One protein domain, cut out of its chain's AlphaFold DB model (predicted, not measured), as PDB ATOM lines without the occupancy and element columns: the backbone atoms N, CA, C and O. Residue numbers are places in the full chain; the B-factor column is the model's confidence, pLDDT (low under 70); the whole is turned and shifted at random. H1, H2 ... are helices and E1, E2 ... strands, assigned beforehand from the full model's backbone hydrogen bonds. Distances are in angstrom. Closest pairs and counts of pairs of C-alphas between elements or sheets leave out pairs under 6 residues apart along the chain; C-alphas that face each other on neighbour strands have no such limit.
ATOM      1  N   THR A   2     262.603 258.673 166.823       31.39
ATOM      2  CA  THR A   2     263.355 258.017 165.735       31.39
ATOM      3  C   THR A   2     263.293 256.491 165.901       31.39
ATOM      4  O   THR A   2     263.335 256.021 167.035       31.39
ATOM      5  N   PRO A   3     263.214 255.693 164.817       32.44
ATOM      6  CA  PRO A   3     262.942 254.250 164.897       32.44
ATOM      7  C   PRO A   3     264.121 253.401 165.414       32.44
ATOM      8  O   PRO A   3     264.041 252.178 165.427       32.44
ATOM      9  N   TYR A   4     265.224 254.012 165.842       43.19
ATOM     10  CA  TYR A   4     266.474 253.293 166.112       43.19
ATOM     11  C   TYR A   4     266.441 252.403 167.362       43.19
ATOM     12  O   TYR A   4     267.285 251.527 167.502       43.19
ATOM     13  N   PHE A   5     265.455 252.576 168.246       38.81
ATOM     14  CA  PHE A   5     265.283 251.727 169.432       38.81
ATOM     15  C   PHE A   5     264.615 250.373 169.136       38.81
ATOM     16  O   PHE A   5     264.580 249.507 170.006       38.81
ATOM     17  N   TRP A   6     264.087 250.162 167.923       39.06
ATOM     18  CA  TRP A   6     263.384 248.923 167.574       39.06
ATOM     19  C   TRP A   6     264.314 247.792 167.131       39.06
ATOM     20  O   TRP A   6     263.862 246.645 167.074       39.06
ATOM     21  N   VAL A   7     265.598 248.068 166.880       46.41
ATOM     22  CA  VAL A   7     266.622 247.025 166.721       46.41
ATOM     23  C   VAL A   7     266.991 246.515 168.115       46.41
ATOM     24  O   VAL A   7     268.032 246.838 168.681       46.41
ATOM     25  N   LYS A   8     266.078 245.746 168.713       52.75
ATOM     26  CA  LYS A   8     266.422 244.874 169.834       52.75
ATOM     27  C   LYS A   8     267.466 243.846 169.381       52.75
ATOM     28  O   LYS A   8     267.611 243.591 168.187       52.75
ATOM     29  N   ASN A   9     268.173 243.292 170.368       54.81
ATOM     30  CA  ASN A   9     269.167 242.225 170.245       54.81
ATOM     31  C   ASN A   9     268.827 241.253 169.097       54.81
ATOM     32  O   ASN A   9     267.730 240.704 169.068       54.81
ATOM     33  N   ILE A  10     269.770 241.026 168.176       55.09
ATOM     34  CA  ILE A  10     269.624 240.063 167.067       55.09
ATOM     35  C   ILE A  10     269.323 238.636 167.552       55.09
ATOM     36  O   ILE A  10     268.785 237.833 166.795       55.09
ATOM     37  N   ASN A  11     269.629 238.352 168.821       59.03
ATOM     38  CA  ASN A  11     269.367 237.086 169.492       59.03
ATOM     39  C   ASN A  11     268.026 237.078 170.254       59.03
ATOM     40  O   ASN A  11     267.756 236.127 170.983       59.03
ATOM     41  N   GLU A  12     267.185 238.118 170.142       61.94
ATOM     42  CA  GLU A  12     265.822 238.088 170.686       61.94
ATOM     43  C   GLU A  12     265.045 236.956 170.002       61.94
ATOM     44  O   GLU A  12     264.833 236.975 168.787       61.94
ATOM     45  N   THR A  13     264.589 235.973 170.781       70.50
ATOM     46  CA  THR A  13     263.625 234.986 170.298       70.50
ATOM     47  C   THR A  13     262.339 235.724 169.945       70.50
ATOM     48  O   THR A  13     261.688 236.303 170.811       70.50
ATOM     49  N   ILE A  14     261.983 235.744 168.663       68.94
ATOM     50  CA  ILE A  14     260.746 236.365 168.188       68.94
ATOM     51  C   ILE A  14     259.645 235.318 168.354       68.94
ATOM     52  O   ILE A  14     259.687 234.320 167.633       68.94
ATOM     53  N   PRO A  15     258.667 235.507 169.262       69.50
ATOM     54  CA  PRO A  15     257.534 234.602 169.346       69.50
ATOM     55  C   PRO A  15     256.792 234.659 168.013       69.50
ATOM     56  O   PRO A  15     256.342 235.734 167.595       69.50
ATOM     57  N   GLU A  16     256.727 233.524 167.328       69.75
ATOM     58  CA  GLU A  16     255.923 233.380 166.124       69.75
ATOM     59  C   GLU A  16     254.456 233.391 166.544       69.75
ATOM     60  O   GLU A  16     254.013 232.508 167.282       69.75
ATOM     61  N   ASN A  17     253.684 234.368 166.068       69.88
ATOM     62  CA  ASN A  17     252.242 234.250 166.133       69.88
ATOM     63  C   ASN A  17     251.812 233.385 164.952       69.88
ATOM     64  O   ASN A  17     251.592 233.887 163.846       69.88
ATOM     65  N   ARG A  18     251.809 232.065 165.174       62.81
ATOM     66  CA  ARG A  18     251.501 231.112 164.115       62.81
ATOM     67  C   ARG A  18     250.109 231.398 163.596       62.81
ATOM     68  O   ARG A  18     250.002 231.791 162.462       62.81
ATOM     69  N   ASP A  19     249.040 231.321 164.360       69.12
ATOM     70  CA  ASP A  19     247.681 231.505 163.831       69.12
ATOM     71  C   ASP A  19     247.210 232.967 163.688       69.12
ATOM     72  O   ASP A  19     246.174 233.203 163.051       69.12
ATOM     73  N   GLY A  20     247.980 233.931 164.195       76.31
ATOM     74  CA  GLY A  20     247.572 235.330 164.292       76.31
ATOM     75  C   GLY A  20     246.629 235.575 165.468       76.31
ATOM     76  O   GLY A  20     245.926 236.589 165.457       76.31
ATOM     77  N   SER A  21     246.569 234.653 166.437       81.06
ATOM     78  CA  SER A  21     245.720 234.756 167.618       81.06
ATOM     79  C   SER A  21     246.510 235.106 168.878       81.06
ATOM     80  O   SER A  21     247.729 234.946 168.949       81.06
ATOM     81  N   PHE A  22     245.837 235.686 169.865       83.00
ATOM     82  CA  PHE A  22     246.404 235.919 171.191       83.00
ATOM     83  C   PHE A  22     245.289 236.034 172.231       83.00
ATOM     84  O   PHE A  22     244.169 236.427 171.908       83.00
ATOM     85  N   MET A  23     245.602 235.707 173.486       85.25
ATOM     86  CA  MET A  23     244.664 235.861 174.596       85.25
ATOM     87  C   MET A  23     244.722 237.282 175.153       85.25
ATOM     88  O   MET A  23     245.801 237.784 175.472       85.25
ATOM     89  N   TYR A  24     243.564 237.912 175.318       87.12
ATOM     90  CA  TYR A  24     243.439 239.205 175.983       87.12
ATOM     91  C   TYR A  24     242.140 239.250 176.789       87.12
ATOM     92  O   TYR A  24     241.062 239.001 176.255       87.12
ATOM     93  N   GLY A  25     242.244 239.505 178.097       89.94
ATOM     94  CA  GLY A  25     241.076 239.576 178.985       89.94
ATOM     95  C   GLY A  25     240.230 238.296 179.030       89.94
ATOM     96  O   GLY A  25     239.018 238.383 179.151       89.94
ATOM     97  N   GLY A  26     240.839 237.113 178.880       93.00
ATOM     98  CA  GLY A  26     240.115 235.832 178.853       93.00
ATOM     99  C   GLY A  26     239.467 235.480 177.508       93.00
ATOM    100  O   GLY A  26     238.903 234.397 177.375       93.00
ATOM    101  N   HIS A  27     239.595 236.335 176.492       92.56
ATOM    102  CA  HIS A  27     239.083 236.088 175.146       92.56
ATOM    103  C   HIS A  27     240.208 235.721 174.176       92.56
ATOM    104  O   HIS A  27     241.325 236.231 174.285       92.56
ATOM    105  N   SER A  28     239.889 234.865 173.202       91.12
ATOM    106  CA  SER A  28     240.754 234.604 172.050       91.12
ATOM    107  C   SER A  28     240.523 235.682 170.993       91.12
ATOM    108  O   SER A  28     239.420 235.819 170.462       91.12
ATOM    109  N   CYS A  29     241.553 236.476 170.713       87.12
ATOM    110  CA  CYS A  29     241.538 237.515 169.689       87.12
ATOM    111  C   CYS A  29     242.246 237.017 168.431       87.12
ATOM    112  O   CYS A  29     243.238 236.304 168.533       87.12
ATOM    113  N   GLN A  30     241.790 237.443 167.252       85.69
ATOM    114  CA  GLN A  30     242.459 237.176 165.976       85.69
ATOM    115  C   GLN A  30     242.763 238.478 165.245       85.69
ATOM    116  O   GLN A  30     241.932 239.387 165.190       85.69
ATOM    117  N   ILE A  31     243.952 238.566 164.652       84.31
ATOM    118  CA  ILE A  31     244.337 239.733 163.863       84.31
ATOM    119  C   ILE A  31     243.612 239.709 162.516       84.31
ATOM    120  O   ILE A  31     243.813 238.797 161.710       84.31
ATOM    121  N   THR A  32     242.809 240.742 162.264       81.88
ATOM    122  CA  THR A  32     242.026 240.893 161.031       81.88
ATOM    123  C   THR A  32     242.755 241.708 159.969       81.88
ATOM    124  O   THR A  32     242.765 241.310 158.809       81.88
ATOM    125  N   ASN A  33     243.401 242.815 160.351       82.19
ATOM    126  CA  ASN A  33     244.091 243.724 159.435       82.19
ATOM    127  C   ASN A  33     245.367 244.301 160.056       82.19
ATOM    128  O   ASN A  33     245.459 244.474 161.272       82.19
ATOM    129  N   SER A  89     271.404 255.097 154.505       93.75
ATOM    130  CA  SER A  89     272.717 254.548 154.834       93.75
ATOM    131  C   SER A  89     272.696 253.021 154.800       93.75
ATOM    132  O   SER A  89     271.640 252.394 154.833       93.75
ATOM    133  N   THR A  90     273.874 252.400 154.811       91.81
ATOM    134  CA  THR A  90     274.001 250.940 154.947       91.81
ATOM    135  C   THR A  90     273.422 250.421 156.265       91.81
ATOM    136  O   THR A  90     272.919 249.303 156.321       91.81
ATOM    137  N   VAL A  91     273.456 251.236 157.325       89.69
ATOM    138  CA  VAL A  91     272.778 250.938 158.594       89.69
ATOM    139  C   VAL A  91     271.262 250.968 158.397       89.69
ATOM    140  O   VAL A  91     270.593 250.019 158.785       89.69
ATOM    141  N   GLY A  92     270.733 251.984 157.708       92.69
ATOM    142  CA  GLY A  92     269.307 252.059 157.378       92.69
ATOM    143  C   GLY A  92     268.821 250.903 156.498       92.69
ATOM    144  O   GLY A  92     267.721 250.387 156.694       92.69
ATOM    145  N   ASP A  93     269.655 250.436 155.568       95.50
ATOM    146  CA  ASP A  93     269.361 249.238 154.779       95.50
ATOM    147  C   ASP A  93     269.198 247.997 155.663       95.50
ATOM    148  O   ASP A  93     268.232 247.252 155.497       95.50
ATOM    149  N   LYS A  94     270.114 247.793 156.620       94.88
ATOM    150  CA  LYS A  94     270.046 246.677 157.575       94.88
ATOM    151  C   LYS A  94     268.838 246.791 158.499       94.88
ATOM    152  O   LYS A  94     268.178 245.786 158.732       94.88
ATOM    153  N   GLU A  95     268.524 247.994 158.977       92.81
ATOM    154  CA  GLU A  95     267.353 248.249 159.827       92.81
ATOM    155  C   GLU A  95     266.061 247.787 159.152       92.81
ATOM    156  O   GLU A  95     265.282 247.047 159.749       92.81
ATOM    157  N   MET A  96     265.842 248.194 157.898       95.12
ATOM    158  CA  MET A  96     264.620 247.847 157.173       95.12
ATOM    159  C   MET A  96     264.578 246.380 156.768       95.12
ATOM    160  O   MET A  96     263.520 245.765 156.875       95.12
ATOM    161  N   LEU A  97     265.718 245.807 156.371       96.06
ATOM    162  CA  LEU A  97     265.831 244.373 156.105       96.06
ATOM    163  C   LEU A  97     265.420 243.557 157.338       96.06
ATOM    164  O   LEU A  97     264.498 242.748 157.278       96.06
ATOM    165  N   GLN A  98     266.039 243.830 158.486       93.62
ATOM    166  CA  GLN A  98     265.745 243.128 159.735       93.62
ATOM    167  C   GLN A  98     264.306 243.360 160.195       93.62
ATOM    168  O   GLN A  98     263.672 242.457 160.735       93.62
ATOM    169  N   LEU A  99     263.761 244.558 159.981       92.75
ATOM    170  CA  LEU A  99     262.368 244.846 160.303       92.75
ATOM    171  C   LEU A  99     261.405 243.992 159.465       92.75
ATOM    172  O   LEU A  99     260.458 243.443 160.029       92.75
ATOM    173  N   GLY A 100     261.677 243.822 158.168       93.06
ATOM    174  CA  GLY A 100     260.922 242.930 157.285       93.06
ATOM    175  C   GLY A 100     260.998 241.465 157.719       93.06
ATOM    176  O   GLY A 100     259.967 240.805 157.850       93.06
ATOM    177  N   GLU A 101     262.198 240.976 158.043       93.31
ATOM    178  CA  GLU A 101     262.404 239.605 158.537       93.31
ATOM    179  C   GLU A 101     261.653 239.356 159.849       93.31
ATOM    180  O   GLU A 101     260.997 238.327 160.027       93.31
ATOM    181  N   ARG A 102     261.719 240.310 160.784       91.19
ATOM    182  CA  ARG A 102     261.005 240.226 162.065       91.19
ATOM    183  C   ARG A 102     259.498 240.245 161.867       91.19
ATOM    184  O   ARG A 102     258.799 239.502 162.552       91.19
ATOM    185  N   PHE A 103     259.008 241.071 160.944       90.25
ATOM    186  CA  PHE A 103     257.591 241.127 160.601       90.25
ATOM    187  C   PHE A 103     257.110 239.784 160.042       90.25
ATOM    188  O   PHE A 103     256.143 239.227 160.558       90.25
ATOM    189  N   GLY A 104     257.829 239.223 159.064       90.19
ATOM    190  CA  GLY A 104     257.500 237.924 158.475       90.19
ATOM    191  C   GLY A 104     257.530 236.779 159.486       90.19
ATOM    192  O   GLY A 104     256.582 236.006 159.556       90.19
ATOM    193  N   LYS A 105     258.561 236.712 160.343       89.62
ATOM    194  CA  LYS A 105     258.647 235.699 161.414       89.62
ATOM    195  C   LYS A 105     257.499 235.823 162.416       89.62
ATOM    196  O   LYS A 105     256.869 234.831 162.767       89.62
ATOM    197  N   ARG A 106     257.210 237.045 162.876       87.56
ATOM    198  CA  ARG A 106     256.183 237.276 163.898       87.56
ATOM    199  C   ARG A 106     254.770 237.021 163.382       87.56
ATOM    200  O   ARG A 106     253.963 236.497 164.138       87.56
ATOM    201  N   PHE A 107     254.473 237.381 162.136       87.00
ATOM    202  CA  PHE A 107     253.115 237.343 161.576       87.00
ATOM    203  C   PHE A 107     252.990 236.363 160.410       87.00
ATOM    204  O   PHE A 107     252.245 236.604 159.455       87.00
ATOM    205  N   ARG A 108     253.729 235.253 160.488       88.12
ATOM    206  CA  ARG A 108     253.921 234.301 159.394       88.12
ATOM    207  C   ARG A 108     252.611 233.882 158.736       88.12
ATOM    208  O   ARG A 108     252.451 234.106 157.536       88.12
ATOM    209  N   ASN A 109     251.645 233.333 159.479       84.94
ATOM    210  CA  ASN A 109     250.422 232.864 158.821       84.94
ATOM    211  C   ASN A 109     249.518 234.015 158.388       84.94
ATOM    212  O   ASN A 109     248.795 233.837 157.416       84.94
ATOM    213  N   ASN A 110     249.540 235.183 159.038       86.50
ATOM    214  CA  ASN A 110     248.765 236.326 158.546       86.50
ATOM    215  C   ASN A 110     249.271 236.785 157.180       86.50
ATOM    216  O   ASN A 110     248.459 237.022 156.289       86.50
ATOM    217  N   VAL A 111     250.592 236.867 157.005       86.94
ATOM    218  CA  VAL A 111     251.214 237.176 155.712       86.94
ATOM    219  C   VAL A 111     250.856 236.095 154.693       86.94
ATOM    220  O   VAL A 111     250.395 236.417 153.604       86.94
ATOM    221  N   HIS A 112     250.961 234.818 155.070       84.06
ATOM    222  CA  HIS A 112     250.662 233.692 154.180       84.06
ATOM    223  C   HIS A 112     249.188 233.639 153.737       84.06
ATOM    224  O   HIS A 112     248.903 233.455 152.556       84.06
ATOM    225  N   LYS A 113     248.242 233.832 154.668       84.38
ATOM    226  CA  LYS A 113     246.789 233.873 154.406       84.38
ATOM    227  C   LYS A 113     246.386 235.062 153.527       84.38
ATOM    228  O   LYS A 113     245.361 235.005 152.855       84.38
ATOM    229  N   ASN A 114     247.176 236.134 153.551       82.56
ATOM    230  CA  ASN A 114     246.925 237.370 152.812       82.56
ATOM    231  C   ASN A 114     247.949 237.605 151.693       82.56
ATOM    232  O   ASN A 114     248.139 238.745 151.263       82.56
ATOM    233  N   ALA A 115     248.599 236.546 151.204       79.62
ATOM    234  CA  ALA A 115     249.489 236.643 150.056       79.62
ATOM    235  C   ALA A 115     248.746 237.287 148.868       79.62
ATOM    236  O   ALA A 115     247.611 236.924 148.560       79.62
ATOM    237  N   GLY A 116     249.359 238.289 148.231       82.00
ATOM    238  CA  GLY A 116     248.729 239.060 147.152       82.00
ATOM    239  C   GLY A 116     247.760 240.157 147.598       82.00
ATOM    240  O   GLY A 116     247.251 240.880 146.748       82.00
ATOM    241  N   LYS A 117     247.530 240.330 148.906       87.88
ATOM    242  CA  LYS A 117     246.738 241.436 149.478       87.88
ATOM    243  C   LYS A 117     247.596 242.452 150.237       87.88
ATOM    244  O   LYS A 117     247.071 243.330 150.914       87.88
ATOM    245  N   ILE A 118     248.919 242.320 150.160       89.44
ATOM    246  CA  ILE A 118     249.855 243.214 150.840       89.44
ATOM    247  C   ILE A 118     250.059 244.449 149.969       89.44
ATOM    248  O   ILE A 118     250.499 244.340 148.824       89.44
ATOM    249  N   MET A 119     249.778 245.619 150.535       92.56
ATOM    250  CA  MET A 119     249.982 246.908 149.886       92.56
ATOM    251  C   MET A 119     251.059 247.705 150.616       92.56
ATOM    252  O   MET A 119     251.084 247.749 151.846       92.56
ATOM    253  N   PHE A 120     251.944 248.345 149.854       93.69
ATOM    254  CA  PHE A 120     252.972 249.231 150.384       93.69
ATOM    255  C   PHE A 120     252.961 250.569 149.649       93.69
ATOM    256  O   PHE A 120     253.311 250.654 148.472       93.69
ATOM    257  N   GLU A 121     252.618 251.629 150.370       95.31
ATOM    258  CA  GLU A 121     252.585 252.986 149.829       95.31
ATOM    259  C   GLU A 121     253.805 253.780 150.294       95.31
ATOM    260  O   GLU A 121     254.277 253.641 151.427       95.31
ATOM    261  N   THR A 122     254.358 254.608 149.411       97.19
ATOM    262  CA  THR A 122     255.547 255.414 149.719       97.19
ATOM    263  C   THR A 122     255.384 256.861 149.282       97.19
ATOM    264  O   THR A 122     254.611 257.169 148.383       97.19
ATOM    265  N   THR A 123     256.152 257.766 149.892       96.81
ATOM    266  CA  THR A 123     256.363 259.099 149.308       96.81
ATOM    267  C   THR A 123     257.269 258.994 148.079       96.81
ATOM    268  O   THR A 123     258.034 258.032 147.942       96.81
ATOM    269  N   SER A 124     257.295 260.025 147.240       96.38
ATOM    270  CA  SER A 124     258.182 260.107 146.071       96.38
ATOM    271  C   SER A 124     259.674 260.089 146.412       96.38
ATOM    272  O   SER A 124     260.492 259.830 145.528       96.38
ATOM    273  N   LYS A 125     260.044 260.332 147.678       95.75
ATOM    274  CA  LYS A 125     261.438 260.429 148.127       95.75
ATOM    275  C   LYS A 125     262.180 259.093 147.988       95.75
ATOM    276  O   LYS A 125     261.733 258.063 148.486       95.75
ATOM    277  N   ASP A 126     263.392 259.127 147.438       95.62
ATOM    278  CA  ASP A 126     264.193 257.913 147.190       95.62
ATOM    279  C   ASP A 126     264.417 257.071 148.448       95.62
ATOM    280  O   ASP A 126     264.248 255.856 148.435       95.62
ATOM    281  N   ARG A 127     264.690 257.724 149.583       93.75
ATOM    282  CA  ARG A 127     264.857 257.047 150.876       93.75
ATOM    283  C   ARG A 127     263.628 256.246 151.321       93.75
ATOM    284  O   ARG A 127     263.798 255.214 151.955       93.75
ATOM    285  N   THR A 128     262.399 256.676 151.007       96.00
ATOM    286  CA  THR A 128     261.199 255.888 151.352       96.00
ATOM    287  C   THR A 128     261.035 254.704 150.410       96.00
ATOM    288  O   THR A 128     260.723 253.605 150.866       96.00
ATOM    289  N   LYS A 129     261.340 254.886 149.121       96.50
ATOM    290  CA  LYS A 129     261.348 253.793 148.135       96.50
ATOM    291  C   LYS A 129     262.400 252.731 148.479       96.50
ATOM    292  O   LYS A 129     262.106 251.537 148.409       96.50
ATOM    293  N   GLN A 130     263.591 253.150 148.909       97.00
ATOM    294  CA  GLN A 130     264.668 252.256 149.339       97.00
ATOM    295  C   GLN A 130     264.327 251.535 150.646       97.00
ATOM    296  O   GLN A 130     264.500 250.321 150.722       97.00
ATOM    297  N   SER A 131     263.774 252.237 151.643       97.00
ATOM    298  CA  SER A 131     263.268 251.614 152.875       97.00
ATOM    299  C   SER A 131     262.261 250.504 152.579       97.00
ATOM    300  O   SER A 131     262.439 249.381 153.043       97.00
ATOM    301  N   LYS A 132     261.260 250.793 151.737       96.31
ATOM    302  CA  LYS A 132     260.276 249.807 151.275       96.31
ATOM    303  C   LYS A 132     260.951 248.618 150.597       96.31
ATOM    304  O   LYS A 132     260.657 247.484 150.940       96.31
ATOM    305  N   SER A 133     261.889 248.867 149.679       96.62
ATOM    306  CA  SER A 133     262.620 247.798 148.982       96.62
ATOM    307  C   SER A 133     263.340 246.858 149.959       96.62
ATOM    308  O   SER A 133     263.205 245.641 149.863       96.62
ATOM    309  N   LYS A 134     264.041 247.414 150.955       97.50
ATOM    310  CA  LYS A 134     264.764 246.625 151.963       97.50
ATOM    311  C   LYS A 134     263.826 245.883 152.912       97.50
ATOM    312  O   LYS A 134     264.106 244.734 153.230       97.50
ATOM    313  N   PHE A 135     262.708 246.490 153.305       95.88
ATOM    314  CA  PHE A 135     261.680 245.810 154.091       95.88
ATOM    315  C   PHE A 135     261.076 244.624 153.330       95.88
ATOM    316  O   PHE A 135     261.020 243.525 153.874       95.88
ATOM    317  N   CYS A 136     260.670 244.821 152.071       95.00
ATOM    318  CA  CYS A 136     260.140 243.749 151.224       95.00
ATOM    319  C   CYS A 136     261.151 242.608 151.080       95.00
ATOM    320  O   CYS A 136     260.787 241.459 151.295       95.00
ATOM    321  N   LEU A 137     262.424 242.926 150.822       96.56
ATOM    322  CA  LEU A 137     263.485 241.921 150.743       96.56
ATOM    323  C   LEU A 137     263.607 241.110 152.042       96.56
ATOM    324  O   LEU A 137     263.690 239.888 152.007       96.56
ATOM    325  N   GLY A 138     263.573 241.774 153.200       95.81
ATOM    326  CA  GLY A 138     263.626 241.092 154.493       95.81
ATOM    327  C   GLY A 138     262.407 240.203 154.749       95.81
ATOM    328  O   GLY A 138     262.530 239.099 155.274       95.81
ATOM    329  N   LEU A 139     261.222 240.656 154.342       93.94
ATOM    330  CA  LEU A 139     260.010 239.846 154.409       93.94
ATOM    331  C   LEU A 139     260.136 238.588 153.534       93.94
ATOM    332  O   LEU A 139     259.828 237.486 153.984       93.94
ATOM    333  N   GLU A 140     260.632 238.740 152.308       94.69
ATOM    334  CA  GLU A 140     260.810 237.637 151.362       94.69
ATOM    335  C   GLU A 140     261.892 236.643 151.797       94.69
ATOM    336  O   GLU A 140     261.727 235.444 151.573       94.69
ATOM    337  N   ASN A 141     262.942 237.091 152.496       95.56
ATOM    338  CA  ASN A 141     263.968 236.205 153.058       95.56
ATOM    339  C   ASN A 141     263.381 235.121 153.979       95.56
ATOM    340  O   ASN A 141     263.935 234.028 154.073       95.56
ATOM    341  N   VAL A 142     262.283 235.420 154.685       93.25
ATOM    342  CA  VAL A 142     261.684 234.505 155.675       93.25
ATOM    343  C   VAL A 142     260.366 233.887 155.204       93.25
ATOM    344  O   VAL A 142     260.005 232.802 155.660       93.25
ATOM    345  N   MET A 143     259.655 234.559 154.295       91.56
ATOM    346  CA  MET A 143     258.353 234.124 153.775       91.56
ATOM    347  C   MET A 143     258.418 233.512 152.372       91.56
ATOM    348  O   MET A 143     257.417 232.971 151.907       91.56
ATOM    349  N   GLY A 144     259.556 233.612 151.680       92.31
ATOM    350  CA  GLY A 144     259.628 233.423 150.232       92.31
ATOM    351  C   GLY A 144     259.023 234.610 149.475       92.31
ATOM    352  O   GLY A 144     258.480 235.536 150.080       92.31
ATOM    353  N   LYS A 145     259.108 234.583 148.139       91.38
ATOM    354  CA  LYS A 145     258.615 235.663 147.268       91.38
ATOM    355  C   LYS A 145     257.158 236.011 147.582       91.38
ATOM    356  O   LYS A 145     256.302 235.128 147.580       91.38
ATOM    357  N   GLN A 146     256.881 237.292 147.811       89.06
ATOM    358  CA  GLN A 146     255.539 237.777 148.131       89.06
ATOM    359  C   GLN A 146     254.992 238.620 146.981       89.06
ATOM    360  O   GLN A 146     255.700 239.428 146.383       89.06
ATOM    361  N   SER A 147     253.702 238.473 146.685       90.19
ATOM    362  CA  SER A 147     253.011 239.418 145.807       90.19
ATOM    363  C   SER A 147     252.637 240.657 146.625       90.19
ATOM    364  O   SER A 147     251.760 240.590 147.490       90.19
ATOM    365  N   ILE A 148     253.371 241.752 146.402       90.62
ATOM    366  CA  ILE A 148     253.218 243.029 147.108       90.62
ATOM    367  C   ILE A 148     252.877 244.109 146.083       90.62
ATOM    368  O   ILE A 148     253.682 244.422 145.204       90.62
ATOM    369  N   THR A 149     251.703 244.716 146.225       93.81
ATOM    370  CA  THR A 149     251.310 245.883 145.437       93.81
ATOM    371  C   THR A 149     251.999 247.117 145.996       93.81
ATOM    372  O   THR A 149     251.960 247.363 147.202       93.81
ATOM    373  N   THR A 150     252.625 247.918 145.136       92.94
ATOM    374  CA  THR A 150     253.313 249.141 145.566       92.94
ATOM    375  C   THR A 150     252.775 250.368 144.854       92.94
ATOM    376  O   THR A 150     252.659 250.351 143.630       92.94
ATOM    377  N   SER A 151     252.535 251.442 145.600       96.44
ATOM    378  CA  SER A 151     252.111 252.741 145.072       96.44
ATOM    379  C   SER A 151     252.998 253.873 145.610       96.44
ATOM    380  O   SER A 151     253.803 253.707 146.538       96.44
ATOM    381  N   THR A 152     252.907 255.041 144.978       97.25
ATOM    382  CA  THR A 152     253.500 256.283 145.482       97.25
ATOM    383  C   THR A 152     252.402 257.330 145.589       97.25
ATOM    384  O   THR A 152     251.806 257.667 144.570       97.25
ATOM    385  N   ASP A 153     252.165 257.851 146.792       96.31
ATOM    386  CA  ASP A 153     251.150 258.877 147.042       96.31
ATOM    387  C   ASP A 153     251.673 259.943 148.016       96.31
ATOM    388  O   ASP A 153     251.669 259.792 149.241       96.31
ATOM    389  N   ASP A 154     252.145 261.053 147.451       96.31
ATOM    390  CA  ASP A 154     252.587 262.206 148.230       96.31
ATOM    391  C   ASP A 154     251.418 263.033 148.784       96.31
ATOM    392  O   ASP A 154     251.588 263.691 149.809       96.31
ATOM    393  N   ARG A 155     250.229 262.996 148.171       94.50
ATOM    394  CA  ARG A 155     249.073 263.740 148.694       94.50
ATOM    395  C   ARG A 155     248.580 263.118 149.989       94.50
ATOM    396  O   ARG A 155     248.248 263.852 150.914       94.50
ATOM    397  N   LEU A 156     248.595 261.790 150.073       94.06
ATOM    398  CA  LEU A 156     248.275 261.064 151.295       94.06
ATOM    399  C   LEU A 156     249.389 261.204 152.342       94.06
ATOM    400  O   LEU A 156     249.139 261.592 153.482       94.06
ATOM    401  N   LEU A 157     250.637 260.905 151.968       94.62
ATOM    402  CA  LEU A 157     251.735 260.736 152.933       94.62
ATOM    403  C   LEU A 157     252.513 262.024 153.241       94.62
ATOM    404  O   LEU A 157     253.254 262.082 154.226       94.62
ATOM    405  N   ARG A 158     252.365 263.056 152.409       94.00
ATOM    406  CA  ARG A 158     252.935 264.398 152.595       94.00
ATOM    407  C   ARG A 158     251.849 265.461 152.461       94.00
ATOM    408  O   ARG A 158     252.119 266.538 151.944       94.00
ATOM    409  N   TYR A 159     250.634 265.180 152.936       94.31
ATOM    410  CA  TYR A 159     249.486 266.091 152.832       94.31
ATOM    411  C   TYR A 159     249.805 267.535 153.256       94.31
ATOM    412  O   TYR A 159     249.250 268.473 152.697       94.31
ATOM    413  N   TYR A 160     250.725 267.722 154.205       93.06
ATOM    414  CA  TYR A 160     251.188 269.024 154.679       93.06
ATOM    415  C   TYR A 160     251.888 269.871 153.598       93.06
ATOM    416  O   TYR A 160     251.825 271.091 153.667       93.06
ATOM    417  N   ASP A 161     252.479 269.260 152.566       93.81
ATOM    418  CA  ASP A 161     253.040 269.984 151.414       93.81
ATOM    419  C   ASP A 161     251.959 270.420 150.405       93.81
ATOM    420  O   ASP A 161     252.184 271.332 149.614       93.81
ATOM    421  N   TYR A 162     250.801 269.745 150.383       93.94
ATOM    422  CA  TYR A 162     249.760 269.933 149.357       93.94
ATOM    423  C   TYR A 162     248.499 270.623 149.888       93.94
ATOM    424  O   TYR A 162     247.700 271.146 149.112       93.94
ATOM    425  N   CYS A 163     248.290 270.625 151.203       95.94
ATOM    426  CA  CYS A 163     247.163 271.287 151.837       95.94
ATOM    427  C   CYS A 163     247.415 272.797 151.882       95.94
ATOM    428  O   CYS A 163     248.162 273.279 152.730       95.94
ATOM    429  N   GLY A 164     246.753 273.556 151.002       96.38
ATOM    430  CA  GLY A 164     246.938 275.010 150.908       96.38
ATOM    431  C   GLY A 164     246.695 275.751 152.229       96.38
ATOM    432  O   GLY A 164     247.419 276.694 152.543       96.38
TER     433      GLY A 164
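AT A GLANCE: This is residues 2 to 33 and 89 to 164 of the 227 residues of an uncharacterized protein of Mytilus galloprovincialis (UniProt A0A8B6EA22). Two long helices, H2 and H4, pack on each other at a slant, and H4 also lies over one face of a narrow strip of two parallel strands, E3 and E4. At one end of the long axis a separate small hairpin, E1 and E2, sticks out with residues 23 to 28; the short helices H5 and H6 make the other end. The printed part has 108 residues with six named helices and four named strands, in the order H1 E1 E2 H2 H3 E3 H4 E4 H5 H6, and its class is mixed, helices and strands. The whole is only just loose, close to compact, with a radius of gyration of the C-alphas of 15.9 A; it is elongated, spanning 48 by 31 by 28 A.

IN THESE COORDINATES: E3, residues 118 to 122, is 13.5 A long and begins at C-alpha 118 (249.855, 243.214, 150.840). E4, residues 148 to 152, is 13.4 A long. H4, residues 126 to 143, measures 25.4 A, and H2, residues 90 to 106, 24.2 A. H3 is residues 108 to 113, H5 residues 154 to 157, and H6 residues 159 to 162, ending at C-alpha 162 (249.760, 269.933, 149.357). E1 is residues 21 to 24 and E2 residues 27 to 30. H1 is residues 3 to 6, beginning at C-alpha 3 (262.942, 254.250, 164.897).

HOW THE PARTS SIT: E3 and E4 are parallel, at 22 degrees, with N 120 and O 149 within hydrogen-bond range at 2.8 A. E3, H4 and E4 form a strand-helix-strand unit, two parallel neighbour strands with a helix between them in the chain, and its crossover is right-handed. The closest C-alphas of E3 and H4 are those of Thr 122 and Thr 128, 5.9 A apart. H4 and H2 touch, the C-alphas of Gly 138 and Leu 97 being closest at 4.3 A, with a steep tilt of 40 degrees, the same way. H3 is close to H4 but not clearly touching, with C-alphas 108 and 143 closest at 7.2 A. H5 and H6 are close but not clearly touching, with C-alphas 155 and 162 closest at 6.3 A. The antiparallel hairpin E1 and E2 has N 22 and O 29 within hydrogen-bond range at 3.0 A; both strands are apart from H4. H1 and H2 are near each other, with 5 pairs of C-alphas within 10 A. In H2 and H3 every O i to N i+4 pair is within hydrogen-bond range, in H4 13 of 14; H1, H5 and H6 are too short for such a pair.

THE WHOLE: The C-alphas farthest apart, those of Gly 26 and Gly 164, are 48.6 A apart. Residues 34 to 88 are not printed, and C-alphas 33 and 89 are 30.9 A apart across this cut. The link from H1 to E1, residues 7 to 20, is long. The mean pLDDT of the printed part is 85.6; residues 2 to 12 and 14 to 19 are under 70.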